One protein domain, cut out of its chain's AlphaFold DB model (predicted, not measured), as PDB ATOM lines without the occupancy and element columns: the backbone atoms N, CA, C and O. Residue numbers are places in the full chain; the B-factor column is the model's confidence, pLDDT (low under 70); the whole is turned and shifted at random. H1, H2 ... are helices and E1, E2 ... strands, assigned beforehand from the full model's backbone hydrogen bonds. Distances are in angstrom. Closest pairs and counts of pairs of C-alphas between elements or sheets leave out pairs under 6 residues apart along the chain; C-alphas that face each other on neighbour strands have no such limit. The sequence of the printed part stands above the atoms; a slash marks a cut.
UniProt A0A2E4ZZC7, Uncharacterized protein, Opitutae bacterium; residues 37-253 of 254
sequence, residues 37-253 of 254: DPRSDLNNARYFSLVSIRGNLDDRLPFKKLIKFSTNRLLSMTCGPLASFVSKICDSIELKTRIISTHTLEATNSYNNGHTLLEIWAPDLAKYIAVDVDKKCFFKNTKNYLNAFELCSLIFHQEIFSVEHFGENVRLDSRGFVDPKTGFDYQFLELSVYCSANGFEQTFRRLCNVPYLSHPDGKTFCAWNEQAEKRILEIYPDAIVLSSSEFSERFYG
ATOM      1  N   ASP A  37     132.869 193.100 128.228       95.56
ATOM      2  CA  ASP A  37     134.086 193.582 128.857       95.56
ATOM      3  C   ASP A  37     135.099 192.430 128.921       95.56
ATOM      4  O   ASP A  37     134.901 191.497 129.704       95.56
ATOM      5  N   PRO A  38     136.190 192.467 128.135       92.06
ATOM      6  CA  PRO A  38     137.202 191.414 128.165       92.06
ATOM      7  C   PRO A  38     138.002 191.395 129.476       92.06
ATOM      8  O   PRO A  38     138.828 190.511 129.668       92.06
ATOM      9  N   ARG A  39     137.812 192.390 130.352       92.12
ATOM     10  CA  ARG A  39     138.549 192.539 131.611       92.12
ATOM     11  C   ARG A  39     137.716 192.211 132.846       92.12
ATOM     12  O   ARG A  39     138.255 192.278 133.942       92.12
ATOM     13  N   SER A  40     136.414 191.938 132.712       92.69
ATOM     14  CA  SER A  40     135.552 191.752 133.884       92.69
ATOM     15  C   SER A  40     134.318 190.902 133.600       92.69
ATOM     16  O   SER A  40     133.308 191.364 133.062       92.69
ATOM     17  N   ASP A  41     134.356 189.666 134.091       93.75
ATOM     18  CA  ASP A  41     133.221 188.739 134.071       93.75
ATOM     19  C   ASP A  41     132.039 189.272 134.891       93.75
ATOM     20  O   ASP A  41     130.877 189.077 134.532       93.75
ATOM     21  N   LEU A  42     132.327 190.025 135.958       93.62
ATOM     22  CA  LEU A  42     131.307 190.691 136.767       93.62
ATOM     23  C   LEU A  42     130.584 191.786 135.970       93.62
ATOM     24  O   LEU A  42     129.359 191.903 136.052       93.62
ATOM     25  N   ASN A  43     131.299 192.558 135.146       94.31
ATOM     26  CA  ASN A  43     130.656 193.527 134.256       94.31
ATOM     27  C   ASN A  43     129.789 192.825 133.206       94.31
ATOM     28  O   ASN A  43     128.658 193.249 132.969       94.31
ATOM     29  N   ASN A  44     130.260 191.710 132.643       95.06
ATOM     30  CA  ASN A  44     129.477 190.917 131.690       95.06
ATOM     31  C   ASN A  44     128.181 190.388 132.313       95.06
ATOM     32  O   ASN A  44     127.106 190.527 131.728       95.06
ATOM     33  N   ALA A  45     128.250 189.883 133.542       92.56
ATOM     34  CA  ALA A  45     127.085 189.472 134.316       92.56
ATOM     35  C   ALA A  45     126.062 190.593 134.503       92.56
ATOM     36  O   ALA A  45     124.858 190.411 134.289       92.56
ATOM     37  N   ARG A  46     126.560 191.781 134.868       94.75
ATOM     38  CA  ARG A  46     125.750 192.989 134.953       94.75
ATOM     39  C   ARG A  46     125.087 193.268 133.608       94.75
ATOM     40  O   ARG A  46     123.882 193.487 133.588       94.75
ATOM     41  N   TYR A  47     125.799 193.206 132.488       95.75
ATOM     42  CA  TYR A  47     125.205 193.444 131.169       95.75
ATOM     43  C   TYR A  47     124.120 192.423 130.814       95.75
ATOM     44  O   TYR A  47     123.056 192.816 130.334       95.75
ATOM     45  N   PHE A  48     124.318 191.141 131.126       95.75
ATOM     46  CA  PHE A  48     123.291 190.122 130.905       95.75
ATOM     47  C   PHE A  48     122.047 190.338 131.765       95.75
ATOM     48  O   PHE A  48     120.938 190.135 131.282       95.75
ATOM     49  N   SER A  49     122.184 190.833 132.996       94.44
ATOM     50  CA  SER A  49     121.022 191.160 133.842       94.44
ATOM     51  C   SER A  49     120.148 192.299 133.288       94.44
ATOM     52  O   SER A  49     118.976 192.432 133.650       94.44
ATOM     53  N   LEU A  50     120.706 193.142 132.410       94.62
ATOM     54  CA  LEU A  50     120.017 194.297 131.833       94.62
ATOM     55  C   LEU A  50     119.142 193.929 130.629       94.62
ATOM     56  O   LEU A  50     118.423 194.787 130.123       94.62
ATOM     57  N   VAL A  51     119.164 192.681 130.157       94.56
ATOM     58  CA  VAL A  51     118.297 192.243 129.048       94.56
ATOM     59  C   VAL A  51     116.880 191.890 129.495       94.56
ATOM     60  O   VAL A  51     116.036 191.576 128.656       94.56
ATOM     61  N   SER A  52     116.612 191.925 130.800       94.81
ATOM     62  CA  SER A  52     115.346 191.514 131.390       94.81
ATOM     63  C   SER A  52     114.840 192.493 132.447       94.81
ATOM     64  O   SER A  52     115.572 193.330 132.975       94.81
ATOM     65  N   ILE A  53     113.568 192.339 132.784       94.31
ATOM     66  CA  ILE A  53     112.846 192.992 133.872       94.31
ATOM     67  C   ILE A  53     112.045 191.928 134.626       94.31
ATOM     68  O   ILE A  53     111.719 190.879 134.062       94.31
ATOM     69  N   ARG A  54     111.726 192.198 135.895       93.31
ATOM     70  CA  ARG A  54     110.918 191.296 136.715       93.31
ATOM     71  C   ARG A  54     109.517 191.196 136.130       93.31
ATOM     72  O   ARG A  54     108.832 192.205 135.977       93.31
ATOM     73  N   GLY A  55     109.092 189.974 135.863       94.44
ATOM     74  CA  GLY A  55     107.759 189.628 135.385       94.44
ATOM     75  C   GLY A  55     107.694 188.126 135.160       94.44
ATOM     76  O   GLY A  55     108.475 187.400 135.765       94.44
ATOM     77  N   ASN A  56     106.787 187.631 134.324       94.88
ATOM     78  CA  ASN A  56     106.727 186.192 134.032       94.88
ATOM     79  C   ASN A  56     106.184 185.839 132.640       94.88
ATOM     80  O   ASN A  56     105.900 184.668 132.374       94.88
ATOM     81  N   LEU A  57     106.051 186.816 131.734       94.88
ATOM     82  CA  LEU A  57     105.500 186.576 130.393       94.88
ATOM     83  C   LEU A  57     106.375 185.626 129.561       94.88
ATOM     84  O   LEU A  57     105.867 184.898 128.707       94.88
ATOM     85  N   ASP A  58     107.686 185.627 129.808       96.56
ATOM     86  CA  ASP A  58     108.670 184.892 129.015       96.56
ATOM     87  C   ASP A  58     109.196 183.618 129.700       96.56
ATOM     88  O   ASP A  58     109.955 182.873 129.082       96.56
ATOM     89  N   ASP A  59     108.762 183.312 130.929       96.25
ATOM     90  CA  ASP A  59     109.301 182.223 131.769       96.25
ATOM     91  C   ASP A  59     109.293 180.845 131.098       96.25
ATOM     92  O   ASP A  59     110.149 180.001 131.360       96.25
ATOM     93  N   ARG A  60     108.306 180.600 130.230       95.75
ATOM     94  CA  ARG A  60     108.095 179.303 129.567       95.75
ATOM     95  C   ARG A  60     108.639 179.257 128.141       95.75
ATOM     96  O   ARG A  60     108.436 178.264 127.441       95.75
ATOM     97  N   LEU A  61     109.282 180.324 127.667       97.38
ATOM     98  CA  LEU A  61     109.807 180.357 126.309       97.38
ATOM     99  C   LEU A  61     111.115 179.558 126.194       97.38
ATOM    100  O   LEU A  61     111.971 179.609 127.073       97.38
ATOM    101  N   PRO A  62     111.328 178.847 125.072       97.62
ATOM    102  CA  PRO A  62     112.580 178.148 124.825       97.62
ATOM    103  C   PRO A  62     113.736 179.135 124.616       97.62
ATOM    104  O   PRO A  62     113.562 180.194 124.008       97.62
ATOM    105  N   PHE A  63     114.946 178.726 125.010       97.56
ATOM    106  CA  PHE A  63     116.173 179.534 124.949       97.56
ATOM    107  C   PHE A  63     116.380 180.257 123.606       97.56
ATOM    108  O   PHE A  63     116.614 181.460 123.577       97.56
ATOM    109  N   LYS A  64     116.192 179.564 122.473       97.44
ATOM    110  CA  LYS A  64     116.328 180.158 121.127       97.44
ATOM    111  C   LYS A  64     115.376 181.341 120.890       97.44
ATOM    112  O   LYS A  64     115.750 182.303 120.221       97.44
ATOM    113  N   LYS A  65     114.146 181.284 121.422       98.00
ATOM    114  CA  LYS A  65     113.191 182.404 121.345       98.00
ATOM    115  C   LYS A  65     113.599 183.537 122.283       98.00
ATOM    116  O   LYS A  65     113.546 184.685 121.857       98.00
ATOM    117  N   LEU A  66     114.044 183.217 123.500       98.06
ATOM    118  CA  LEU A  66     114.534 184.210 124.462       98.06
ATOM    119  C   LEU A  66     115.718 185.004 123.900       98.06
ATOM    120  O   LEU A  66     115.675 186.228 123.921       98.06
ATOM    121  N   ILE A  67     116.705 184.336 123.288       97.25
ATOM    122  CA  ILE A  67     117.819 185.005 122.599       97.25
ATOM    123  C   ILE A  67     117.291 185.970 121.536       97.25
ATOM    124  O   ILE A  67     117.605 187.156 121.586       97.25
ATOM    125  N   LYS A  68     116.415 185.507 120.633       96.81
ATOM    126  CA  LYS A  68     115.825 186.361 119.589       96.81
ATOM    127  C   LYS A  68     115.055 187.556 120.163       96.81
ATOM    128  O   LYS A  68     115.093 188.637 119.593       96.81
ATOM    129  N   PHE A  69     114.314 187.380 121.252       97.44
ATOM    130  CA  PHE A  69     113.541 188.471 121.850       97.44
ATOM    131  C   PHE A  69     114.422 189.462 122.604       97.44
ATOM    132  O   PHE A  69     114.202 190.666 122.483       97.44
ATOM    133  N   SER A  70     115.463 188.974 123.281       96.50
ATOM    134  CA  SER A  70     116.428 189.807 124.001       96.50
ATOM    135  C   SER A  70     117.197 190.770 123.094       96.50
ATOM    136  O   SER A  70     117.752 191.748 123.583       96.50
ATOM    137  N   THR A  71     117.221 190.553 121.773       96.25
ATOM    138  CA  THR A  71     117.835 191.510 120.843       96.25
ATOM    139  C   THR A  71     116.933 192.688 120.509       96.25
ATOM    140  O   THR A  71     117.431 193.626 119.907       96.25
ATOM    141  N   ASN A  72     115.636 192.661 120.833       95.94
ATOM    142  CA  ASN A  72     114.680 193.678 120.365       95.94
ATOM    143  C   ASN A  72     113.774 194.227 121.484       95.94
ATOM    144  O   ASN A  72     113.084 195.227 121.288       95.94
ATOM    145  N   ARG A  73     113.732 193.584 122.656       94.56
ATOM    146  CA  ARG A  73     112.989 194.043 123.837       94.56
ATOM    147  C   ARG A  73     113.580 193.464 125.120       94.56
ATOM    148  O   ARG A  73     114.348 192.507 125.075       94.56
ATOM    149  N   LEU A  74     113.154 194.007 126.257       95.31
ATOM    150  CA  LEU A  74     113.415 193.396 127.558       95.31
ATOM    151  C   LEU A  74     112.587 192.112 127.702       95.31
ATOM    152  O   LEU A  74     111.422 192.059 127.285       95.31
ATOM    153  N   LEU A  75     113.208 191.079 128.262       96.19
ATOM    154  CA  LEU A  75     112.539 189.844 128.663       96.19
ATOM    155  C   LEU A  75     111.832 190.042 130.011       96.19
ATOM    156  O   LEU A  75     112.391 190.662 130.907       96.19
ATOM    157  N   SER A  76     110.630 189.505 130.162       96.19
ATOM    158  CA  SER A  76     109.815 189.569 131.379       96.19
ATOM    159  C   SER A  76     109.862 188.212 132.069       96.19
ATOM    160  O   SER A  76     109.191 187.272 131.635       96.19
ATOM    161  N   MET A  77     110.733 188.078 133.072       96.25
ATOM    162  CA  MET A  77     111.081 186.778 133.651       96.25
ATOM    163  C   MET A  77     111.199 186.818 135.172       96.25
ATOM    164  O   MET A  77     111.550 187.847 135.752       96.25
ATOM    165  N   THR A  78     110.940 185.674 135.803       95.25
ATOM    166  CA  THR A  78     111.211 185.452 137.222       95.25
ATOM    167  C   THR A  78     112.648 184.970 137.435       95.25
ATOM    168  O   THR A  78     113.345 184.557 136.505       95.25
ATOM    169  N   CYS A  79     113.114 185.023 138.683       96.25
ATOM    170  CA  CYS A  79     114.507 184.782 139.058       96.25
ATOM    171  C   CYS A  79     115.060 183.417 138.623       96.25
ATOM    172  O   CYS A  79     116.168 183.364 138.100       96.25
ATOM    173  N   GLY A  80     114.298 182.327 138.760       97.06
ATOM    174  CA  GLY A  80     114.740 180.989 138.341       97.06
ATOM    175  C   GLY A  80     114.948 180.863 136.821       97.06
ATOM    176  O   GLY A  80     116.065 180.567 136.376       97.06
ATOM    177  N   PRO A  81     113.906 181.110 136.003       97.31
ATOM    178  CA  PRO A  81     114.014 181.153 134.546       97.31
ATOM    179  C   PRO A  81     115.083 182.128 134.044       97.31
ATOM    180  O   PRO A  81     115.838 181.786 133.133       97.31
ATOM    181  N   LEU A  82     115.197 183.312 134.654       97.62
ATOM    182  CA  LEU A  82     116.196 184.305 134.267       97.62
ATOM    183  C   LEU A  82     117.625 183.859 134.595       97.62
ATOM    184  O   LEU A  82     118.486 183.937 133.722       97.62
ATOM    185  N   ALA A  83     117.887 183.356 135.804       97.88
ATOM    186  CA  ALA A  83     119.201 182.820 136.167       97.88
ATOM    187  C   ALA A  83     119.607 181.677 135.227       97.88
ATOM    188  O   ALA A  83     120.741 181.635 134.759       97.88
ATOM    189  N   SER A  84     118.657 180.811 134.862       97.75
ATOM    190  CA  SER A  84     118.875 179.734 133.887       97.75
ATOM    191  C   SER A  84     119.185 180.252 132.483       97.75
ATOM    192  O   SER A  84     120.049 179.711 131.793       97.75
ATOM    193  N   PHE A  85     118.486 181.297 132.038       98.31
ATOM    194  CA  PHE A  85     118.742 181.938 130.753       98.31
ATOM    195  C   PHE A  85     120.127 182.592 130.711       98.31
ATOM    196  O   PHE A  85     120.876 182.355 129.764       98.31
ATOM    197  N   VAL A  86     120.487 183.361 131.744       97.94
ATOM    198  CA  VAL A  86     121.793 184.028 131.833       97.94
ATOM    199  C   VAL A  86     122.925 183.010 131.966       97.94
ATOM    200  O   VAL A  86     123.908 183.135 131.248       97.94
ATOM    201  N   SER A  87     122.769 181.965 132.787       97.69
ATOM    202  CA  SER A  87     123.756 180.878 132.905       97.69
ATOM    203  C   SER A  87     124.071 180.259 131.542       97.69
ATOM    204  O   SER A  87     125.235 180.137 131.189       97.69
ATOM    205  N   LYS A  88     123.056 179.981 130.712       97.50
ATOM    206  CA  LYS A  88     123.263 179.445 129.354       97.50
ATOM    207  C   LYS A  88     123.969 180.417 128.407       97.50
ATOM    208  O   LYS A  88     124.657 179.977 127.489       97.50
ATOM    209  N   ILE A  89     123.778 181.727 128.585       97.00
ATOM    210  CA  ILE A  89     124.553 182.731 127.846       97.00
ATOM    211  C   ILE A  89     126.012 182.681 128.297       97.00
ATOM    212  O   ILE A  89     126.892 182.592 127.445       97.00
ATOM    213  N   CYS A  90     126.256 182.692 129.608       96.31
ATOM    214  CA  CYS A  90     127.591 182.594 130.192       96.31
ATOM    215  C   CYS A  90     128.334 181.340 129.713       96.31
ATOM    216  O   CYS A  90     129.475 181.453 129.274       96.31
ATOM    217  N   ASP A  91     127.667 180.183 129.679       95.88
ATOM    218  CA  ASP A  91     128.242 178.930 129.177       95.88
ATOM    219  C   ASP A  91     128.722 179.064 127.721       95.88
ATOM    220  O   ASP A  91     129.785 178.562 127.364       95.88
ATOM    221  N   SER A  92     127.975 179.785 126.872       94.00
ATOM    222  CA  SER A  92     128.330 179.988 125.455       94.00
ATOM    223  C   SER A  92     129.552 180.879 125.217       94.00
ATOM    224  O   SER A  92     130.050 180.936 124.094       94.00
ATOM    225  N   ILE A  93     130.019 181.572 126.256       93.44
ATOM    226  CA  ILE A  93     131.216 182.419 126.235       93.44
ATOM    227  C   ILE A  93     132.221 181.994 127.314       93.44
ATOM    228  O   ILE A  93     133.051 182.795 127.731       93.44
ATOM    229  N   GLU A  94     132.118 180.743 127.777       93.75
ATOM    230  CA  GLU A  94     133.042 180.110 128.726       93.75
ATOM    231  C   GLU A  94     133.159 180.825 130.087       93.75
ATOM    232  O   GLU A  94     134.121 180.627 130.832       93.75
ATOM    233  N   LEU A  95     132.147 181.612 130.470       94.62
ATOM    234  CA  LEU A  95     132.074 182.197 131.805       94.62
ATOM    235  C   LEU A  95     131.612 181.151 132.815       94.62
ATOM    236  O   LEU A  95     130.486 180.649 132.760       94.62
ATOM    237  N   LYS A  96     132.473 180.864 133.794       96.19
ATOM    238  CA  LYS A  96     132.189 179.883 134.842       96.19
ATOM    239  C   LYS A  96     131.125 180.416 135.799       96.19
ATOM    240  O   LYS A  96     131.387 181.285 136.634       96.19
ATOM    241  N   THR A  97     129.934 179.841 135.706       97.56
ATOM    242  CA  THR A  97     128.793 180.196 136.551       97.56
ATOM    243  C   THR A  97     128.163 178.971 137.197       97.56
ATOM    244  O   THR A  97     128.402 177.837 136.784       97.56
ATOM    245  N   ARG A  98     127.365 179.193 138.240       97.56
ATOM    246  CA  ARG A  98     126.444 178.193 138.779       97.56
ATOM    247  C   ARG A  98     125.188 178.857 139.309       97.56
ATOM    248  O   ARG A  98     125.227 179.972 139.819       97.56
ATOM    249  N   ILE A  99     124.073 178.152 139.215       98.38
ATOM    250  CA  ILE A  99     122.813 178.596 139.802       98.38
ATOM    251  C   ILE A  99     122.777 178.110 141.244       98.38
ATOM    252  O   ILE A  99     122.955 176.920 141.498       98.38
ATOM    253  N   ILE A 100     122.519 179.021 142.175       98.56
ATOM    254  CA  ILE A 100     122.316 178.704 143.584       98.56
ATOM    255  C   ILE A 100     120.982 179.281 144.022       98.56
ATOM    256  O   ILE A 100     120.622 180.404 143.673       98.56
ATOM    257  N   SER A 101     120.225 178.499 144.773       98.50
ATOM    258  CA  SER A 101     118.946 178.943 145.295       98.50
ATOM    259  C   SER A 101     119.054 179.167 146.792       98.50
ATOM    260  O   SER A 101     119.937 178.641 147.462       98.50
ATOM    261  N   THR A 102     118.144 179.960 147.326       98.50
ATOM    262  CA  THR A 102     118.006 180.192 148.755       98.50
ATOM    263  C   THR A 102     116.583 179.897 149.187       98.50
ATOM    264  O   THR A 102     115.658 179.907 148.369       98.50
ATOM    265  N   HIS A 103     116.398 179.624 150.472       98.00
ATOM    266  CA  HIS A 103     115.086 179.396 151.054       98.00
ATOM    267  C   HIS A 103     114.935 180.151 152.375       98.00
ATOM    268  O   HIS A 103     115.911 180.377 153.097       98.00
ATOM    269  N   THR A 104     113.698 180.534 152.685       97.69
ATOM    270  CA  THR A 104     113.336 181.126 153.971       97.69
ATOM    271  C   THR A 104     113.267 180.060 155.064       97.69
ATOM    272  O   THR A 104     112.831 178.933 154.819       97.69
ATOM    273  N   LEU A 105     113.672 180.406 156.282       96.75
ATOM    274  CA  LEU A 105     113.394 179.604 157.477       96.75
ATOM    275  C   LEU A 105     112.086 180.036 158.155       96.75
ATOM    276  O   LEU A 105     111.577 179.328 159.024       96.75
ATOM    277  N   GLU A 106     111.510 181.165 157.739       95.50
ATOM    278  CA  GLU A 106     110.227 181.649 158.235       95.50
ATOM    279  C   GLU A 106     109.056 180.757 157.770       95.50
ATOM    280  O   GLU A 106     109.191 179.803 156.987       95.50
ATOM    281  N   ALA A 107     107.853 181.071 158.254       94.44
ATOM    282  CA  ALA A 107     106.637 180.467 157.732       94.44
ATOM    283  C   ALA A 107     106.514 180.758 156.225       94.44
ATOM    284  O   ALA A 107     106.608 181.908 155.774       94.44
ATOM    285  N   THR A 108     106.306 179.697 155.448       93.12
ATOM    286  CA  THR A 108     106.134 179.798 154.000       93.12
ATOM    287  C   THR A 108     104.820 180.495 153.671       93.12
ATOM    288  O   THR A 108     103.799 180.246 154.311       93.12
ATOM    289  N   ASN A 109     104.831 181.324 152.635       88.62
ATOM    290  CA  ASN A 109     103.639 181.873 151.999       88.62
ATOM    291  C   ASN A 109     103.630 181.509 150.504       88.62
ATOM    292  O   ASN A 109     104.336 180.604 150.084       88.62
ATOM    293  N   SER A 110     102.800 182.134 149.676       85.12
ATOM    294  CA  SER A 110     102.718 181.815 148.242       85.12
ATOM    295  C   SER A 110     103.649 182.650 147.352       85.12
ATOM    296  O   SER A 110     103.582 182.515 146.134       85.12
ATOM    297  N   TYR A 111     104.492 183.523 147.917       86.56
ATOM    298  CA  TYR A 111     105.201 184.556 147.152       86.56
ATOM    299  C   TYR A 111     106.720 184.554 147.359       86.56
ATOM    300  O   TYR A 111     107.468 184.441 146.391       86.56
ATOM    301  N   ASN A 112     107.201 184.661 148.599       90.56
ATOM    302  CA  ASN A 112     108.610 184.928 148.906       90.56
ATOM    303  C   ASN A 112     109.199 183.868 149.854       90.56
ATOM    304  O   ASN A 112     109.680 184.172 150.944       90.56
ATOM    305  N   ASN A 113     109.157 182.607 149.415       95.75
ATOM    306  CA  ASN A 113     109.725 181.468 150.152       95.75
ATOM    307  C   ASN A 113     111.204 181.213 149.869       95.75
ATOM    308  O   ASN A 113     111.834 180.410 150.547       95.75
ATOM    309  N   GLY A 114     111.753 181.842 148.843       96.31
ATOM    310  CA  GLY A 114     113.103 181.580 148.387       96.31
ATOM    311  C   GLY A 114     113.398 182.350 147.118       96.31
ATOM    312  O   GLY A 114     112.506 182.958 146.519       96.31
ATOM    313  N   HIS A 115     114.659 182.340 146.723       97.69
ATOM    314  CA  HIS A 115     115.126 183.096 145.573       97.69
ATOM    315  C   HIS A 115     116.194 182.324 144.825       97.69
ATOM    316  O   HIS A 115     116.837 181.444 145.389       97.69
ATOM    317  N   THR A 116     116.386 182.646 143.554       98.25
ATOM    318  CA  THR A 116     117.448 182.049 142.749       98.25
ATOM    319  C   THR A 116     118.442 183.132 142.376       98.25
ATOM    320  O   THR A 116     118.073 184.151 141.796       98.25
ATOM    321  N   LEU A 117     119.701 182.885 142.713       98.44
ATOM    322  CA  LEU A 117     120.845 183.723 142.400       98.44
ATOM    323  C   LEU A 117     121.721 183.017 141.363       98.44
ATOM    324  O   LEU A 117     121.717 181.789 141.230       98.44
ATOM    325  N   LEU A 118     122.505 183.808 140.639       98.25
ATOM    326  CA  LEU A 118     123.594 183.301 139.820       98.25
ATOM    327  C   LEU A 118     124.903 183.577 140.554       98.25
ATOM    328  O   LEU A 118     125.168 184.708 140.947       98.25
ATOM    329  N   GLU A 119     125.732 182.563 140.733       98.38
ATOM    330  CA  GLU A 119     127.099 182.735 141.199       98.38
ATOM    331  C   GLU A 119     128.066 182.691 140.031       98.38
ATOM    332  O   GLU A 119     128.000 181.798 139.187       98.38
ATOM    333  N   ILE A 120     128.981 183.651 140.000       97.69
ATOM    334  CA  ILE A 120     129.957 183.805 138.924       97.69
ATOM    335  C   ILE A 120     131.337 183.737 139.529       97.69
ATOM    336  O   ILE A 120     131.621 184.416 140.515       97.69
ATOM    337  N   TRP A 121     132.182 182.879 138.975       96.94
ATOM    338  CA  TRP A 121     133.568 182.801 139.396       96.94
ATOM    339  C   TRP A 121     134.286 184.082 138.978       96.94
ATOM    340  O   TRP A 121     134.330 184.395 137.795       96.94
ATOM    341  N   ALA A 122     134.837 184.815 139.941       93.94
ATOM    342  CA  ALA A 122     135.694 185.964 139.698       93.94
ATOM    343  C   ALA A 122     137.158 185.513 139.844       93.94
ATOM    344  O   ALA A 122     137.602 185.302 140.981       93.94
ATOM    345  N   PRO A 123     137.914 185.350 138.738       91.31
ATOM    346  CA  PRO A 123     139.288 184.851 138.786       91.31
ATOM    347  C   PRO A 123     140.201 185.703 139.670       91.31
ATOM    348  O   PRO A 123     140.921 185.155 140.500       91.31
ATOM    349  N   ASP A 124     140.084 187.031 139.574       90.44
ATOM    350  CA  ASP A 124     140.901 187.988 140.335       90.44
ATOM    351  C   ASP A 124     140.696 187.893 141.853       90.44
ATOM    352  O   ASP A 124     141.568 188.268 142.634       90.44
ATOM    353  N   LEU A 125     139.536 187.389 142.282       91.75
ATOM    354  CA  LEU A 125     139.198 187.193 143.692       91.75
ATOM    355  C   LEU A 125     139.319 185.727 144.124       91.75
ATOM    356  O   LEU A 125     139.061 185.423 145.288       91.75
ATOM    357  N   ALA A 126     139.646 184.829 143.187       93.44
ATOM    358  CA  ALA A 126     139.644 183.380 143.357       93.44
ATOM    359  C   ALA A 126     138.396 182.866 144.105       93.44
ATOM    360  O   ALA A 126     138.493 182.009 144.986       93.44
ATOM    361  N   LYS A 127     137.215 183.417 143.790       95.75
ATOM    362  CA  LYS A 127     135.963 183.039 144.455       95.75
ATOM    363  C   LYS A 127     134.727 183.261 143.593       95.75
ATOM    364  O   LYS A 127     134.718 184.095 142.693       95.75
ATOM    365  N   TYR A 128     133.651 182.549 143.921       97.88
ATOM    366  CA  TYR A 128     132.319 182.864 143.405       97.88
ATOM    367  C   TYR A 128     131.784 184.161 144.012       97.88
ATOM    368  O   TYR A 128     132.003 184.419 145.194       97.88
ATOM    369  N   ILE A 129     131.056 184.943 143.217       98.19
ATOM    370  CA  ILE A 129     130.314 186.140 143.622       98.19
ATOM    371  C   ILE A 129     128.835 185.927 143.327       98.19
ATOM    372  O   ILE A 129     128.484 185.542 142.212       98.19
ATOM    373  N   ALA A 130     127.974 186.203 144.305       98.25
ATOM    374  CA  ALA A 130     126.531 186.166 144.140       98.25
ATOM    375  C   ALA A 130     126.048 187.396 143.373       98.25
ATOM    376  O   ALA A 130     126.293 188.547 143.749       98.25
ATOM    377  N   VAL A 131     125.317 187.120 142.302       97.69
ATOM    378  CA  VAL A 131     124.731 188.089 141.391       97.69
ATOM    379  C   VAL A 131     123.238 187.842 141.354       97.69
ATOM    380  O   VAL A 131     122.772 186.767 140.964       97.69
ATOM    381  N   ASP A 132     122.471 188.858 141.722       97.12
ATOM    382  CA  ASP A 132     121.045 188.838 141.469       97.12
ATOM    383  C   ASP A 132     120.768 189.461 140.102       97.12
ATOM    384  O   ASP A 132     120.695 190.682 139.943       97.12
ATOM    385  N   VAL A 133     120.634 188.607 139.091       95.88
ATOM    386  CA  VAL A 133     120.336 189.041 137.721       95.88
ATOM    387  C   VAL A 133     118.894 189.542 137.561       95.88
ATOM    388  O   VAL A 133     118.606 190.307 136.641       95.88
ATOM    389  N   ASP A 134     117.996 189.162 138.471       94.44
ATOM    390  CA  ASP A 134     116.596 189.586 138.494       94.44
ATOM    391  C   ASP A 134     116.470 190.984 139.105       94.44
ATOM    392  O   ASP A 134     116.044 191.937 138.439       94.44
ATOM    393  N   LYS A 135     116.961 191.130 140.341       93.31
ATOM    394  CA  LYS A 135     116.947 192.379 141.114       93.31
ATOM    395  C   LYS A 135     118.094 193.338 140.773       93.31
ATOM    396  O   LYS A 135     118.096 194.472 141.257       93.31
ATOM    397  N   LYS A 136     119.008 192.928 139.884       94.88
ATOM    398  CA  LYS A 136     120.084 193.732 139.275       94.88
ATOM    399  C   LYS A 136     121.055 194.295 140.310       94.88
ATOM    400  O   LYS A 136     121.236 195.516 140.405       94.88
ATOM    401  N   CYS A 137     121.663 193.409 141.092       95.25
ATOM    402  CA  CYS A 137     122.638 193.809 142.097       95.25
ATOM    403  C   CYS A 137     123.703 192.759 142.423       95.25
ATOM    404  O   CYS A 137     123.518 191.558 142.213       95.25
ATOM    405  N   PHE A 138     124.794 193.245 143.017       96.88
ATOM    406  CA  PHE A 138     125.707 192.448 143.833       96.88
ATOM    407  C   PHE A 138     125.448 192.694 145.322       96.88
ATOM    408  O   PHE A 138     124.897 193.727 145.711       96.88
ATOM    409  N   PHE A 139     125.931 191.775 146.154       97.62
ATOM    410  CA  PHE A 139     125.925 191.898 147.610       97.62
ATOM    411  C   PHE A 139     127.349 192.080 148.120       97.62
ATOM    412  O   PHE A 139     128.281 191.482 147.580       97.62
ATOM    413  N   LYS A 140     127.533 192.904 149.153       97.06
ATOM    414  CA  LYS A 140     128.850 193.218 149.723       97.06
ATOM    415  C   LYS A 140     128.789 193.266 151.243       97.06
ATOM    416  O   LYS A 140     127.815 193.760 151.806       97.06
ATOM    417  N   ASN A 141     129.858 192.836 151.903       93.62
ATOM    418  CA  ASN A 141     130.151 193.298 153.260       93.62
ATOM    419  C   ASN A 141     131.048 194.546 153.196       93.62
ATOM    420  O   ASN A 141     131.286 195.102 152.124       93.62
ATOM    421  N   THR A 142     131.570 194.989 154.339       85.88
ATOM    422  CA  THR A 142     132.440 196.173 154.428       85.88
ATOM    423  C   THR A 142     133.709 196.093 153.577       85.88
ATOM    424  O   THR A 142     134.309 197.131 153.309       85.88
ATOM    425  N   LYS A 143     134.141 194.894 153.160       81.62
ATOM    426  CA  LYS A 143     135.433 194.684 152.491       81.62
ATOM    427  C   LYS A 143     135.323 194.082 151.092       81.62
ATOM    428  O   LYS A 143     136.162 194.394 150.261       81.62
ATOM    429  N   ASN A 144     134.334 193.227 150.823       92.50
ATOM    430  CA  ASN A 144     134.302 192.388 149.625       92.50
ATOM    431  C   ASN A 144     132.881 192.113 149.121       92.50
ATOM    432  O   ASN A 144     131.914 192.133 149.884       92.50
ATOM    433  N   TYR A 145     132.784 191.769 147.833       96.94
ATOM    434  CA  TYR A 145     131.610 191.105 147.268       96.94
ATOM    435  C   TYR A 145     131.351 189.774 147.971       96.94
ATOM    436  O   TYR A 145     132.299 189.099 148.367       96.94
ATOM    437  N   LEU A 146     130.088 189.394 148.123       98.06
ATOM    438  CA  LEU A 146     129.672 188.175 148.809       98.06
ATOM    439  C   LEU A 146     129.318 187.090 147.803       98.06
ATOM    440  O   LEU A 146     128.771 187.370 146.738       98.06
ATOM    441  N   ASN A 147     129.603 185.849 148.167       98.31
ATOM    442  CA  ASN A 147     128.962 184.684 147.570       98.31
ATOM    443  C   ASN A 147     127.627 184.384 148.289       98.31
ATOM    444  O   ASN A 147     127.287 185.048 149.271       98.31
ATOM    445  N   ALA A 148     126.833 183.429 147.805       98.44
ATOM    446  CA  ALA A 148     125.497 183.191 148.353       98.44
ATOM    447  C   ALA A 148     125.546 182.583 149.761       98.44
ATOM    448  O   ALA A 148     124.717 182.925 150.600       98.44
ATOM    449  N   PHE A 149     126.536 181.732 150.050       98.50
ATOM    450  CA  PHE A 149     126.764 181.217 151.402       98.50
ATOM    451  C   PHE A 149     127.102 182.341 152.388       98.50
ATOM    452  O   PHE A 149     126.482 182.435 153.443       98.50
ATOM    453  N   GLU A 150     128.022 183.234 152.017       98.19
ATOM    454  CA  GLU A 150     128.406 184.406 152.807       98.19
ATOM    455  C   GLU A 150     127.196 185.329 153.032       98.19
ATOM    456  O   GLU A 150     126.950 185.744 154.161       98.19
ATOM    457  N   LEU A 151     126.390 185.601 151.996       98.44
ATOM    458  CA  LEU A 151     125.160 186.393 152.119       98.44
ATOM    459  C   LEU A 151     124.166 185.765 153.104       98.44
ATOM    460  O   LEU A 151     123.683 186.447 154.008       98.44
ATOM    461  N   CYS A 152     123.857 184.479 152.937       98.62
ATOM    462  CA  CYS A 152     122.910 183.792 153.807       98.62
ATOM    463  C   CYS A 152     123.414 183.701 155.253       98.62
ATOM    464  O   CYS A 152     122.618 183.871 156.173       98.62
ATOM    465  N   SER A 153     124.722 183.519 155.455       97.94
ATOM    466  CA  SER A 153     125.354 183.555 156.778       97.94
ATOM    467  C   SER A 153     125.132 184.908 157.456       97.94
ATOM    468  O   SER A 153     124.649 184.956 158.585       97.94
ATOM    469  N   LEU A 154     125.420 186.020 156.764       97.69
ATOM    470  CA  LEU A 154     125.196 187.362 157.318       97.69
ATOM    471  C   LEU A 154     123.720 187.587 157.664       97.69
ATOM    472  O   LEU A 154     123.403 188.122 158.721       97.69
ATOM    473  N   ILE A 155     122.799 187.158 156.797       97.56
ATOM    474  CA  ILE A 155     121.359 187.292 157.042       97.56
ATOM    475  C   ILE A 155     120.927 186.479 158.263       97.56
ATOM    476  O   ILE A 155     120.210 187.006 159.115       97.56
ATOM    477  N   PHE A 156     121.364 185.224 158.362       97.50
ATOM    478  CA  PHE A 156     121.018 184.336 159.467       97.50
ATOM    479  C   PHE A 156     121.518 184.870 160.814       97.50
ATOM    480  O   PHE A 156     120.775 184.869 161.794       97.50
ATOM    481  N   HIS A 157     122.742 185.399 160.849       96.56
ATOM    482  CA  HIS A 157     123.343 185.991 162.047       96.56
ATOM    483  C   HIS A 157     122.931 187.452 162.299       96.56
ATOM    484  O   HIS A 157     123.452 188.086 163.211       96.56
ATOM    485  N   GLN A 158     121.968 187.982 161.532       95.94
ATOM    486  CA  GLN A 158     121.482 189.366 161.631       95.94
ATOM    487  C   GLN A 158     122.584 190.422 161.456       95.94
ATOM    488  O   GLN A 158     122.504 191.533 161.980       95.94
ATOM    489  N   GLU A 159     123.605 190.095 160.671       95.88
ATOM    490  CA  GLU A 159     124.696 190.997 160.339       95.88
ATOM    491  C   GLU A 159     124.317 191.951 159.193       95.88
ATOM    492  O   GLU A 159     123.287 191.826 158.508       95.88
ATOM    493  N   ILE A 160     125.162 192.965 159.014       93.69
ATOM    494  CA  ILE A 160     124.981 194.010 158.008       93.69
ATOM    495  C   ILE A 160     125.601 193.554 156.688       93.69
ATOM    496  O   ILE A 160     126.762 193.148 156.625       93.69
ATOM    497  N   PHE A 161     124.843 193.721 155.611       95.69
ATOM    498  CA  PHE A 161     125.336 193.665 154.240       95.69
ATOM    499  C   PHE A 161     124.868 194.916 153.493       95.69
ATOM    500  O   PHE A 161     123.966 195.626 153.930       95.69
ATOM    501  N   SER A 162     125.497 195.195 152.361       95.06
ATOM    502  CA  SER A 162     125.121 196.276 151.456       95.06
ATOM    503  C   SER A 162     124.855 195.725 150.063       95.06
ATOM    504  O   SER A 162     125.317 194.640 149.700       95.06
ATOM    505  N   VAL A 163     124.089 196.483 149.287       94.12
ATOM    506  CA  VAL A 163     123.683 196.121 147.932       94.12
ATOM    507  C   VAL A 163     124.280 197.121 146.957       94.12
ATOM    508  O   VAL A 163     124.088 198.328 147.088       94.12
ATOM    509  N   GLU A 164     124.976 196.614 145.946       93.81
ATOM    510  CA  GLU A 164     125.470 197.412 144.829       93.81
ATOM    511  C   GLU A 164     124.546 197.217 143.626       93.81
ATOM    512  O   GLU A 164     124.583 196.184 142.956       93.81
ATOM    513  N   HIS A 165     123.684 198.199 143.361       92.50
ATOM    514  CA  HIS A 165     122.751 198.151 142.238       92.50
ATOM    515  C   HIS A 165     123.432 198.441 140.900       92.50
ATOM    516  O   HIS A 165     124.281 199.321 140.781       92.50
ATOM    517  N   PHE A 166     122.950 197.801 139.837       91.56
ATOM    518  CA  PHE A 166     123.452 198.007 138.475       91.56
ATOM    519  C   PHE A 166     122.958 199.303 137.806       91.56
ATOM    520  O   PHE A 166     123.092 199.453 136.587       91.56
ATOM    521  N   GLY A 167     122.417 200.242 138.583       82.12
ATOM    522  CA  GLY A 167     121.880 201.535 138.148       82.12
ATOM    523  C   GLY A 167     120.366 201.680 138.348       82.12
ATOM    524  O   GLY A 167     119.698 200.804 138.909       82.12
ATOM    525  N   GLU A 168     119.825 202.787 137.842       78.00
ATOM    526  CA  GLU A 168     118.406 203.175 137.908       78.00
ATOM    527  C   GLU A 168     117.582 202.566 136.758       78.00
ATOM    528  O   GLU A 168     116.872 203.246 136.023       78.00
ATOM    529  N   ASN A 169     117.714 201.259 136.542       76.62
ATOM    530  CA  ASN A 169     116.980 200.581 135.472       76.62
ATOM    531  C   ASN A 169     115.544 200.271 135.900       76.62
ATOM    532  O   ASN A 169     115.304 199.953 137.065       76.62
ATOM    533  N   VAL A 170     114.610 200.264 134.941       74.25
ATOM    534  CA  VAL A 170     113.260 199.719 135.155       74.25
ATOM    535  C   VAL A 170     113.393 198.273 135.627       74.25
ATOM    536  O   VAL A 170     114.072 197.465 134.992       74.25
ATOM    537  N   ARG A 171     112.778 197.960 136.769       83.25
ATOM    538  CA  ARG A 171     112.915 196.647 137.415       83.25
ATOM    539  C   ARG A 171     111.689 195.764 137.254       83.25
ATOM    540  O   ARG A 171     111.829 194.567 137.441       83.25
ATOM    541  N   LEU A 172     110.537 196.328 136.897       87.31
ATOM    542  CA  LEU A 172     109.244 195.645 136.875       87.31
ATOM    543  C   LEU A 172     108.559 195.823 135.518       87.31
ATOM    544  O   LEU A 172     108.545 196.924 134.969       87.31
ATOM    545  N   ASP A 173     107.992 194.741 134.992       85.56
ATOM    546  CA  ASP A 173     107.165 194.765 133.792       85.56
ATOM    547  C   ASP A 173     105.766 195.310 134.087       85.56
ATOM    548  O   ASP A 173     104.963 194.681 134.778       85.56
ATOM    549  N   SER A 174     105.448 196.467 133.506       76.38
ATOM    550  CA  SER A 174     104.127 197.089 133.617       76.38
ATOM    551  C   SER A 174     103.046 196.375 132.793       76.38
ATOM    552  O   SER A 174     101.882 196.754 132.866       76.38
ATOM    553  N   ARG A 175     103.407 195.373 131.974       75.50
ATOM    554  CA  ARG A 175     102.449 194.522 131.241       75.50
ATOM    555  C   ARG A 175     101.863 193.397 132.102       75.50
ATOM    556  O   ARG A 175     100.958 192.710 131.634       75.50
ATOM    557  N   GLY A 176     102.345 193.248 133.337       72.00
ATOM    558  CA  GLY A 176     101.783 192.368 134.354       72.00
ATOM    559  C   GLY A 176     102.734 191.249 134.767       72.00
ATOM    560  O   GLY A 176     103.176 190.452 133.941       72.00
ATOM    561  N   PHE A 177     103.002 191.159 136.072       89.31
ATOM    562  CA  PHE A 177     103.533 189.961 136.717       89.31
ATOM    563  C   PHE A 177     102.354 189.258 137.389       89.31
ATOM    564  O   PHE A 177     101.954 189.637 138.486       89.31
ATOM    565  N   VAL A 178     101.768 188.272 136.711       91.19
ATOM    566  CA  VAL A 178     100.471 187.702 137.108       91.19
ATOM    567  C   VAL A 178     100.591 186.207 137.347       91.19
ATOM    568  O   VAL A 178     101.098 185.483 136.491       91.19
ATOM    569  N   ASP A 179     100.102 185.714 138.482       90.62
ATOM    570  CA  ASP A 179     100.001 184.276 138.704       90.62
ATOM    571  C   ASP A 179      99.049 183.651 137.664       90.62
ATOM    572  O   ASP A 179      97.866 183.997 137.619       90.62
ATOM    573  N   PRO A 180      99.512 182.703 136.832       87.31
ATOM    574  CA  PRO A 180      98.709 182.187 135.730       87.31
ATOM    575  C   PRO A 180      97.547 181.291 136.181       87.31
ATOM    576  O   PRO A 180      96.720 180.929 135.348       87.31
ATOM    577  N   LYS A 181      97.496 180.873 137.455       90.44
ATOM    578  CA  LYS A 181      96.432 180.008 137.982       90.44
ATOM    579  C   LYS A 181      95.323 180.812 138.653       90.44
ATOM    580  O   LYS A 181      94.154 180.485 138.498       90.44
ATOM    581  N   THR A 182      95.696 181.828 139.418       93.12
ATOM    582  CA  THR A 182      94.804 182.624 140.270       93.12
ATOM    583  C   THR A 182      94.484 183.990 139.674       93.12
ATOM    584  O   THR A 182      93.517 184.618 140.092       93.12
ATOM    585  N   GLY A 183      95.276 184.464 138.706       91.94
ATOM    586  CA  GLY A 183      95.156 185.810 138.150       91.94
ATOM    587  C   GLY A 183      95.664 186.909 139.086       91.94
ATOM    588  O   GLY A 183      95.443 188.085 138.808       91.94
ATOM    589  N   PHE A 184      96.323 186.554 140.195       92.06
ATOM    590  CA  PHE A 184      96.843 187.529 141.148       92.06
ATOM    591  C   PHE A 184      97.970 188.359 140.523       92.06
ATOM    592  O   PHE A 184      98.962 187.799 140.057       92.06
ATOM    593  N   ASP A 185      97.831 189.685 140.541       92.19
ATOM    594  CA  ASP A 185      98.842 190.619 140.045       92.19
ATOM    595  C   ASP A 185      99.821 191.013 141.164       92.19
ATOM    596  O   ASP A 185      99.457 191.648 142.155       92.19
ATOM    597  N   TYR A 186     101.090 190.647 140.994       91.38
ATOM    598  CA  TYR A 186     102.164 190.897 141.951       91.38
ATOM    599  C   TYR A 186     102.743 192.314 141.878       91.38
ATOM    600  O   TYR A 186     103.627 192.634 142.675       91.38
ATOM    601  N   GLN A 187     102.283 193.177 140.966       89.62
ATOM    602  CA  GLN A 187     102.878 194.500 140.756       89.62
ATOM    603  C   GLN A 187     102.974 195.327 142.041       89.62
ATOM    604  O   GLN A 187     104.026 195.896 142.312       89.62
ATOM    605  N   PHE A 188     101.930 195.365 142.872       89.50
ATOM    606  CA  PHE A 188     101.963 196.145 144.118       89.50
ATOM    607  C   PHE A 188     102.909 195.553 145.167       89.50
ATOM    608  O   PHE A 188     103.571 196.306 145.885       89.50
ATOM    609  N   LEU A 189     103.035 194.224 145.219       90.06
ATOM    610  CA  LEU A 189     104.028 193.578 146.074       90.06
ATOM    611  C   LEU A 189     105.444 193.931 145.607       90.06
ATOM    612  O   LEU A 189     106.252 194.378 146.415       90.06
ATOM    613  N   GLU A 190     105.729 193.839 144.310       91.06
ATOM    614  CA  GLU A 190     107.037 194.208 143.754       91.06
ATOM    615  C   GLU A 190     107.340 195.706 143.901       91.06
ATOM    616  O   GLU A 190     108.470 196.076 144.221       91.06
ATOM    617  N   LEU A 191     106.346 196.588 143.745       89.38
ATOM    618  CA  LEU A 191     106.515 198.017 144.017       89.38
ATOM    619  C   LEU A 191     106.923 198.256 145.472       89.38
ATOM    620  O   LEU A 191     107.814 199.064 145.715       89.38
ATOM    621  N   SER A 192     106.361 197.524 146.441       89.69
ATOM    622  CA  SER A 192     106.790 197.649 147.840       89.69
ATOM    623  C   SER A 192     108.261 197.263 148.048       89.69
ATOM    624  O   SER A 192     108.941 197.881 148.865       89.69
ATOM    625  N   VAL A 193     108.790 196.319 147.259       90.69
ATOM    626  CA  VAL A 193     110.208 195.925 147.302       90.69
ATOM    627  C   VAL A 193     111.110 197.051 146.799       90.69
ATOM    628  O   VAL A 193     112.145 197.326 147.402       90.69
ATOM    629  N   TYR A 194     110.740 197.701 145.693       87.00
ATOM    630  CA  TYR A 194     111.609 198.671 145.018       87.00
ATOM    631  C   TYR A 194     111.402 200.127 145.438       87.00
ATOM    632  O   TYR A 194     112.319 200.928 145.283       87.00
ATOM    633  N   CYS A 195     110.213 200.480 145.926       86.88
ATOM    634  CA  CYS A 195     109.815 201.862 146.192       86.88
ATOM    635  C   CYS A 195     109.702 202.191 147.687       86.88
ATOM    636  O   CYS A 195     109.362 203.322 148.027       86.88
ATOM    637  N   SER A 196     109.972 201.240 148.585       88.00
ATOM    638  CA  SER A 196     110.056 201.514 150.023       88.00
ATOM    639  C   SER A 196     111.510 201.614 150.486       88.00
ATOM    640  O   SER A 196     112.393 200.966 149.925       88.00
ATOM    641  N   ALA A 197     111.757 202.410 151.534       86.31
ATOM    642  CA  ALA A 197     113.107 202.704 152.023       86.31
ATOM    643  C   ALA A 197     113.923 201.442 152.366       86.31
ATOM    644  O   ALA A 197     115.115 201.397 152.086       86.31
ATOM    645  N   ASN A 198     113.266 200.410 152.912       88.19
ATOM    646  CA  ASN A 198     113.911 199.170 153.362       88.19
ATOM    647  C   ASN A 198     113.404 197.916 152.631       88.19
ATOM    648  O   ASN A 198     113.801 196.805 152.985       88.19
ATOM    649  N   GLY A 199     112.526 198.056 151.632       91.56
ATOM    650  CA  GLY A 199     111.850 196.915 151.002       91.56
ATOM    651  C   GLY A 199     112.815 195.933 150.359       91.56
ATOM    652  O   GLY A 199     112.628 194.721 150.454       91.56
ATOM    653  N   PHE A 200     113.887 196.449 149.761       90.81
ATOM    654  CA  PHE A 200     114.906 195.629 149.123       90.81
ATOM    655  C   PHE A 200     115.640 194.762 150.151       90.81
ATOM    656  O   PHE A 200     115.662 193.541 150.019       90.81
ATOM    657  N   GLU A 201     116.170 195.364 151.218       93.12
ATOM    658  CA  GLU A 201     116.865 194.634 152.283       93.12
ATOM    659  C   GLU A 201     115.938 193.627 152.980       93.12
ATOM    660  O   GLU A 201     116.302 192.460 153.126       93.12
ATOM    661  N   GLN A 202     114.720 194.044 153.346       93.88
ATOM    662  CA  GLN A 202     113.724 193.168 153.976       93.88
ATOM    663  C   GLN A 202     113.392 191.956 153.104       93.88
ATOM    664  O   GLN A 202     113.251 190.842 153.611       93.88
ATOM    665  N   THR A 203     113.323 192.154 151.787       94.88
ATOM    666  CA  THR A 203     113.085 191.071 150.833       94.88
ATOM    667  C   THR A 203     114.195 190.026 150.904       94.88
ATOM    668  O   THR A 203     113.896 188.847 151.080       94.88
ATOM    669  N   PHE A 204     115.471 190.420 150.854       96.31
ATOM    670  CA  PHE A 204     116.573 189.453 150.959       96.31
ATOM    671  C   PHE A 204     116.660 188.803 152.334       96.31
ATOM    672  O   PHE A 204     116.867 187.593 152.404       96.31
ATOM    673  N   ARG A 205     116.435 189.558 153.417       96.38
ATOM    674  CA  ARG A 205     116.436 188.996 154.777       96.38
ATOM    675  C   ARG A 205     115.427 187.867 154.949       96.38
ATOM    676  O   ARG A 205     115.718 186.916 155.664       96.38
ATOM    677  N   ARG A 206     114.292 187.931 154.255       96.06
ATOM    678  CA  ARG A 206     113.320 186.838 154.232       96.06
ATOM    679  C   ARG A 206     113.701 185.720 153.259       96.06
ATOM    680  O   ARG A 206     113.582 184.546 153.591       96.06
ATOM    681  N   LEU A 207     114.129 186.070 152.045       96.69
ATOM    682  CA  LEU A 207     114.358 185.112 150.956       96.69
ATOM    683  C   LEU A 207     115.626 184.263 151.119       96.69
ATOM    684  O   LEU A 207     115.678 183.130 150.633       96.69
ATOM    685  N   CYS A 208     116.660 184.815 151.750       98.06
ATOM    686  CA  CYS A 208     118.019 184.288 151.715       98.06
ATOM    687  C   CYS A 208     118.500 183.812 153.089       98.06
ATOM    688  O   CYS A 208     119.603 184.156 153.500       98.06
ATOM    689  N   ASN A 209     117.696 183.011 153.799       98.19
ATOM    690  CA  ASN A 209     118.121 182.460 155.089       98.19
ATOM    691  C   ASN A 209     119.083 181.286 154.927       98.19
ATOM    692  O   ASN A 209     120.108 181.279 155.590       98.19
ATOM    693  N   VAL A 210     118.791 180.315 154.058       98.50
ATOM    694  CA  VAL A 210     119.668 179.153 153.815       98.50
ATOM    695  C   VAL A 210     119.937 178.966 152.321       98.50
ATOM    696  O   VAL A 210     118.987 179.027 151.536       98.50
ATOM    697  N   PRO A 211     121.193 178.743 151.895       98.62
ATOM    698  CA  PRO A 211     121.516 178.421 150.514       98.62
ATOM    699  C   PRO A 211     121.315 176.925 150.241       98.62
ATOM    700  O   PRO A 211     121.499 176.079 151.120       98.62
ATOM    701  N   TYR A 212     120.989 176.597 148.995       98.56
ATOM    702  CA  TYR A 212     120.957 175.229 148.506       98.56
ATOM    703  C   TYR A 212     121.289 175.129 147.019       98.56
ATOM    704  O   TYR A 212     121.002 176.020 146.215       98.56
ATOM    705  N   LEU A 213     121.863 173.990 146.652       98.00
ATOM    706  CA  LEU A 213     122.115 173.604 145.269       98.00
ATOM    707  C   LEU A 213     121.148 172.490 144.878       98.00
ATOM    708  O   LEU A 213     120.845 171.596 145.671       98.00
ATOM    709  N   SER A 214     120.629 172.576 143.655       95.94
ATOM    710  CA  SER A 214     119.810 171.513 143.069       95.94
ATOM    711  C   SER A 214     120.690 170.624 142.201       95.94
ATOM    712  O   SER A 214     121.458 171.114 141.374       95.94
ATOM    713  N   HIS A 215     120.548 169.322 142.384       92.12
ATOM    714  CA  HIS A 215     121.216 168.267 141.638       92.12
ATOM    715  C   HIS A 215     120.156 167.359 140.997       92.12
ATOM    716  O   HIS A 215     118.992 167.411 141.407       92.12
ATOM    717  N   PRO A 216     120.520 166.519 140.009       89.19
ATOM    718  CA  PRO A 216     119.590 165.542 139.439       89.19
ATOM    719  C   PRO A 216     118.915 164.660 140.498       89.19
ATOM    720  O   PRO A 216     117.725 164.380 140.387       89.19
ATOM    721  N   ASP A 217     119.656 164.307 141.551       87.12
ATOM    722  CA  ASP A 217     119.222 163.352 142.578       87.12
ATOM    723  C   ASP A 217     118.608 164.014 143.825       87.12
ATOM    724  O   ASP A 217     118.254 163.323 144.776       87.12
ATOM    725  N   GLY A 218     118.484 165.347 143.862       93.38
ATOM    726  CA  GLY A 218     117.888 166.043 145.002       93.38
ATOM    727  C   GLY A 218     118.448 167.436 145.260       93.38
ATOM    728  O   GLY A 218     119.057 168.069 144.398       93.38
ATOM    729  N   LYS A 219     118.223 167.943 146.473       97.69
ATOM    730  CA  LYS A 219     118.699 169.262 146.911       97.69
ATOM    731  C   LYS A 219     119.675 169.102 148.061       97.69
ATOM    732  O   LYS A 219     119.421 168.324 148.974       97.69
ATOM    733  N   THR A 220     120.761 169.861 148.027       98.50
ATOM    734  CA  THR A 220     121.723 169.936 149.127       98.50
ATOM    735  C   THR A 220     121.650 171.312 149.766       98.50
ATOM    736  O   THR A 220     121.925 172.305 149.094       98.50
ATOM    737  N   PHE A 221     121.271 171.368 151.040       98.62
ATOM    738  CA  PHE A 221     121.127 172.589 151.831       98.62
ATOM    739  C   PHE A 221     122.287 172.762 152.810       98.62
ATOM    740  O   PHE A 221     122.858 171.787 153.293       98.62
ATOM    741  N   CYS A 222     122.570 174.016 153.148       98.44
ATOM    742  CA  CYS A 222     123.324 174.370 154.344       98.44
ATOM    743  C   CYS A 222     122.355 174.609 155.508       98.44
ATOM    744  O   CYS A 222     121.451 175.439 155.388       98.44
ATOM    745  N   ALA A 223     122.577 173.949 156.640       98.12
ATOM    746  CA  ALA A 223     121.943 174.288 157.906       98.12
ATOM    747  C   ALA A 223     122.939 174.986 158.834       98.12
ATOM    748  O   ALA A 223     124.061 174.530 159.048       98.12
ATOM    749  N   TRP A 224     122.510 176.111 159.402       98.06
ATOM    750  CA  TRP A 224     123.326 176.885 160.341       98.06
ATOM    751  C   TRP A 224     123.313 176.309 161.758       98.06
ATOM    752  O   TRP A 224     124.242 176.536 162.526       98.06
ATOM    753  N   ASN A 225     122.236 175.604 162.111       98.12
ATOM    754  CA  ASN A 225     122.032 174.921 163.383       98.12
ATOM    755  C   ASN A 225     120.946 173.836 163.238       98.12
ATOM    756  O   ASN A 225     120.273 173.753 162.206       98.12
ATOM    757  N   GLU A 226     120.731 173.052 164.296       97.88
ATOM    758  CA  GLU A 226     119.735 171.968 164.333       97.88
ATOM    759  C   GLU A 226     118.302 172.453 164.049       97.88
ATOM    760  O   GLU A 226     117.501 171.753 163.431       97.88
ATOM    761  N   GLN A 227     117.954 173.676 164.469       97.50
ATOM    762  CA  GLN A 227     116.626 174.239 164.215       97.50
ATOM    763  C   GLN A 227     116.411 174.529 162.725       97.50
ATOM    764  O   GLN A 227     115.334 174.250 162.192       97.50
ATOM    765  N   ALA A 228     117.425 175.077 162.049       97.88
ATOM    766  CA  ALA A 228     117.398 175.304 160.611       97.88
ATOM    767  C   ALA A 228     117.312 173.975 159.850       97.88
ATOM    768  O   ALA A 228     116.491 173.859 158.944       97.88
ATOM    769  N   GLU A 229     118.091 172.967 160.251       98.31
ATOM    770  CA  GLU A 229     118.030 171.616 159.681       98.31
ATOM    771  C   GLU A 229     116.631 171.012 159.803       98.31
ATOM    772  O   GLU A 229     116.037 170.627 158.796       98.31
ATOM    773  N   LYS A 230     116.060 171.007 161.013       98.00
ATOM    774  CA  LYS A 230     114.701 170.508 161.241       98.00
ATOM    775  C   LYS A 230     113.698 171.213 160.332       98.00
ATOM    776  O   LYS A 230     112.877 170.561 159.693       98.00
ATOM    777  N   ARG A 231     113.789 172.542 160.235       97.69
ATOM    778  CA  ARG A 231     112.897 173.333 159.384       97.69
ATOM    779  C   ARG A 231     113.058 173.002 157.899       97.69
ATOM    780  O   ARG A 231     112.060 172.945 157.185       97.69
ATOM    781  N   ILE A 232     114.288 172.784 157.431       98.00
ATOM    782  CA  ILE A 232     114.565 172.359 156.055       98.00
ATOM    783  C   ILE A 232     113.914 171.000 155.789       98.00
ATOM    784  O   ILE A 232     113.194 170.878 154.802       98.00
ATOM    785  N   LEU A 233     114.106 170.017 156.672       97.94
ATOM    786  CA  LEU A 233     113.574 168.658 156.513       97.94
ATOM    787  C   LEU A 233     112.045 168.589 156.631       97.94
ATOM    788  O   LEU A 233     111.416 167.757 155.984       97.94
ATOM    789  N   GLU A 234     111.414 169.494 157.384       97.00
ATOM    790  CA  GLU A 234     109.950 169.643 157.389       97.00
ATOM    791  C   GLU A 234     109.394 170.051 156.014       97.00
ATOM    792  O   GLU A 234     108.290 169.651 155.647       97.00
ATOM    793  N   ILE A 235     110.134 170.870 155.257       95.50
ATOM    794  CA  ILE A 235     109.714 171.373 153.938       95.50
ATOM    795  C   ILE A 235     110.180 170.433 152.817       95.50
ATOM    796  O   ILE A 235     109.469 170.225 151.832       95.50
ATOM    797  N   TYR A 236     111.383 169.883 152.957       96.31
ATOM    798  CA  TYR A 236     112.054 169.021 151.993       96.31
ATOM    799  C   TYR A 236     112.566 167.754 152.699       96.31
ATOM    800  O   TYR A 236     113.755 167.678 153.006       96.31
ATOM    801  N   PRO A 237     111.697 166.752 152.938       96.56
ATOM    802  CA  PRO A 237     112.066 165.540 153.677       96.56
ATOM    803  C   PRO A 237     113.231 164.756 153.063       96.56
ATOM    804  O   PRO A 237     114.002 164.136 153.786       96.56
ATOM    805  N   ASP A 238     113.386 164.833 151.738       95.94
ATOM    806  CA  ASP A 238     114.433 164.132 150.984       95.94
ATOM    807  C   ASP A 238     115.684 165.002 150.732       95.94
ATOM    808  O   ASP A 238     116.520 164.682 149.885       95.94
ATOM    809  N   ALA A 239     115.803 166.157 151.396       97.56
ATOM    810  CA  ALA A 239     116.970 167.019 151.248       97.56
ATOM    811  C   ALA A 239     118.208 166.418 151.924       97.56
ATOM    812  O   ALA A 239     118.154 165.920 153.044       97.56
ATOM    813  N   ILE A 240     119.360 166.572 151.273       97.88
ATOM    814  CA  ILE A 240     120.656 166.391 151.926       97.88
ATOM    815  C   ILE A 240     120.945 167.679 152.691       97.88
ATOM    816  O   ILE A 240     121.034 168.749 152.084       97.88
ATOM    817  N   VAL A 241     121.105 167.592 154.006       98.31
ATOM    818  CA  VAL A 241     121.452 168.742 154.842       98.31
ATOM    819  C   VAL A 241     122.890 168.592 155.312       98.31
ATOM    820  O   VAL A 241     123.277 167.543 155.813       98.31
ATOM    821  N   LEU A 242     123.683 169.634 155.089       98.56
ATOM    822  CA  LEU A 242     125.070 169.725 155.528       98.56
ATOM    823  C   LEU A 242     125.188 170.804 156.602       98.56
ATOM    824  O   LEU A 242     124.493 171.825 156.537       98.56
ATOM    825  N   SER A 243     126.114 170.618 157.541       98.44
ATOM    826  CA  SER A 243     126.553 171.704 158.417       98.44
ATOM    827  C   SER A 243     127.182 172.843 157.605       98.44
ATOM    828  O   SER A 243     127.578 172.678 156.445       98.44
ATOM    829  N   SER A 244     127.313 174.019 158.219       97.94
ATOM    830  CA  SER A 244     127.936 175.177 157.569       97.94
ATOM    831  C   SER A 244     129.373 174.909 157.109       97.94
ATOM    832  O   SER A 244     129.739 175.335 156.013       97.94
ATOM    833  N   SER A 245     130.164 174.163 157.889       97.81
ATOM    834  CA  SER A 245     131.528 173.767 157.523       97.81
ATOM    835  C   SER A 245     131.551 172.797 156.345       97.81
ATOM    836  O   SER A 245     132.257 173.046 155.375       97.81
ATOM    837  N   GLU A 246     130.730 171.744 156.366       98.25
ATOM    838  CA  GLU A 246     130.693 170.754 155.278       98.25
ATOM    839  C   GLU A 246     130.205 171.371 153.962       98.25
ATOM    840  O   GLU A 246     130.727 171.071 152.886       98.25
ATOM    841  N   PHE A 247     129.205 172.257 154.024       98.38
ATOM    842  CA  PHE A 247     128.703 172.955 152.843       98.38
ATOM    843  C   PHE A 247     129.755 173.910 152.264       98.38
ATOM    844  O   PHE A 247     129.947 173.964 151.044       98.38
ATOM    845  N   SER A 248     130.438 174.656 153.138       97.81
ATOM    846  CA  SER A 248     131.536 175.552 152.775       97.81
ATOM    847  C   SER A 248     132.681 174.793 152.106       97.81
ATOM    848  O   SER A 248     133.083 175.145 150.994       97.81
ATOM    849  N   GLU A 249     133.140 173.705 152.718       97.62
ATOM    850  CA  GLU A 249     134.243 172.895 152.211       97.62
ATOM    851  C   GLU A 249     133.887 172.315 150.839       97.62
ATOM    852  O   GLU A 249     134.609 172.506 149.857       97.62
ATOM    853  N   ARG A 250     132.703 171.702 150.732       96.94
ATOM    854  CA  ARG A 250     132.248 171.028 149.513       96.94
ATOM    855  C   ARG A 250     132.068 171.969 148.324       96.94
ATOM    856  O   ARG A 250     132.367 171.583 147.194       96.94
ATOM    857  N   PHE A 251     131.523 173.166 148.540       96.88
ATOM    858  CA  PHE A 251     131.108 174.043 147.436       96.88
ATOM    859  C   PHE A 251     131.957 175.300 147.271       96.88
ATOM    860  O   PHE A 251     131.885 175.934 146.214       96.88
ATOM    861  N   TYR A 252     132.750 175.672 148.269       96.19
ATOM    862  CA  TYR A 252     133.583 176.874 148.247       96.19
ATOM    863  C   TYR A 252     135.056 176.595 148.559       96.19
ATOM    864  O   TYR A 252     135.858 177.512 148.394       96.19
ATOM    865  N   GLY A 253     135.423 175.363 148.938       90.56
ATOM    866  CA  GLY A 253     136.811 174.972 149.197       90.56
ATOM    867  C   GLY A 253     137.422 175.667 150.414       90.56
ATOM    868  O   GLY A 253     138.620 175.949 150.407       90.56
TER     869      GLY A 253
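Overview. This is residues 37 to 253 of the 254 residues of an uncharacterized protein of Opitutae bacterium (UniProt A0A2E4ZZC7). A strongly twisted sheet of eight strands forms the core and curls round H4 and H8, with helices on both faces in three layers, H1, H3 and H7 on one and H4, H6 and H8 on the other. Past H3 sits a tiny parallel sheet, E1 and E2, with H2, and residues 166 to 186 run round the outside to H5. The 217 printed residues include eight named helices and ten strands, in the order H1 E1 H2 E2 H3 E3 E4 E5 E6 H4 E7 H5 H6 E8 E9 H7 E10 H8. The large sheet, E7 E6 E5 E4 E3 E8 E9 E10, is mixed; the class is mixed, helices and strands. The whole is compact, radius of gyration of the C-alphas 16.9 A, spanning 48 by 44 by 38 A.

Arrangement. Start at H1, residues 41 to 49, on the large sheet at a height of 8.4 A. Next, E1 (52 to 54), H2 (63 to 70) and E2 (75 to 77) make a strand-helix-strand unit, parallel strands joined through a helix, with a left-handed crossover; N 53 and O 75 are 2.8 A apart. H3, residues 79 to 91, only just touches H1, with residue 86 alone and 3 pairs within 8 A; the closest C-alphas, Phe 48 and Val 86, are 6.3 A apart. Then E3 (97 to 103), E4 (114 to 122), E5 (127 to 132) and E6 (137 to 140) form a meander, successive antiparallel neighbours; see N 98 and O 119, 2.8 A, N 129 and O 120, 2.8 A, and N 132 and O 137, 2.9 A. The sheet curls round H4, residues 148 to 156. E7, residues 162 to 165, is antiparallel to E6, with N 138 and O 164 2.9 A apart. H5 (187 to 195) and H6 (199 to 207) touch only at the corner, closest C-alphas Val 193 and Gly 199, 4.2 A. E8, residues 210 to 215, is antiparallel to E3, with N 103 and O 210 2.9 A apart. E8 and E9 (218 to 223) are a hairpin, with N 220 and O 213 2.9 A apart. H7 (226 to 235) lies over E9; E9, H7 and E10 (240 to 243) make a second strand-helix-strand unit, its crossover right-handed, with N 221 and O 240 2.8 A apart. H8, residues 244 to 252, is close to H4 but not clearly touching, closest C-alphas Phe 149 and Ser 248, 7.5 A. In all eight helices every O i to N i+4 pair is within hydrogen-bond range.

Along the chain. Find C-alpha 41 at (133.221, 188.739, 134.071), where H1 begins. E4, 24.6 A long, begins at (113.103, 181.580, 148.387); E3 measures 20.0 A and H3 17.9 A. H8 ends at C-alpha 252, (133.583, 176.874, 148.247).

Size, cuts and confidence. The farthest C-alphas, Asn 72 and Glu 226, are 49.3 A apart. The printed part has no cut; the long link is E7 to H5. No printed residue is under 70 in pLDDT.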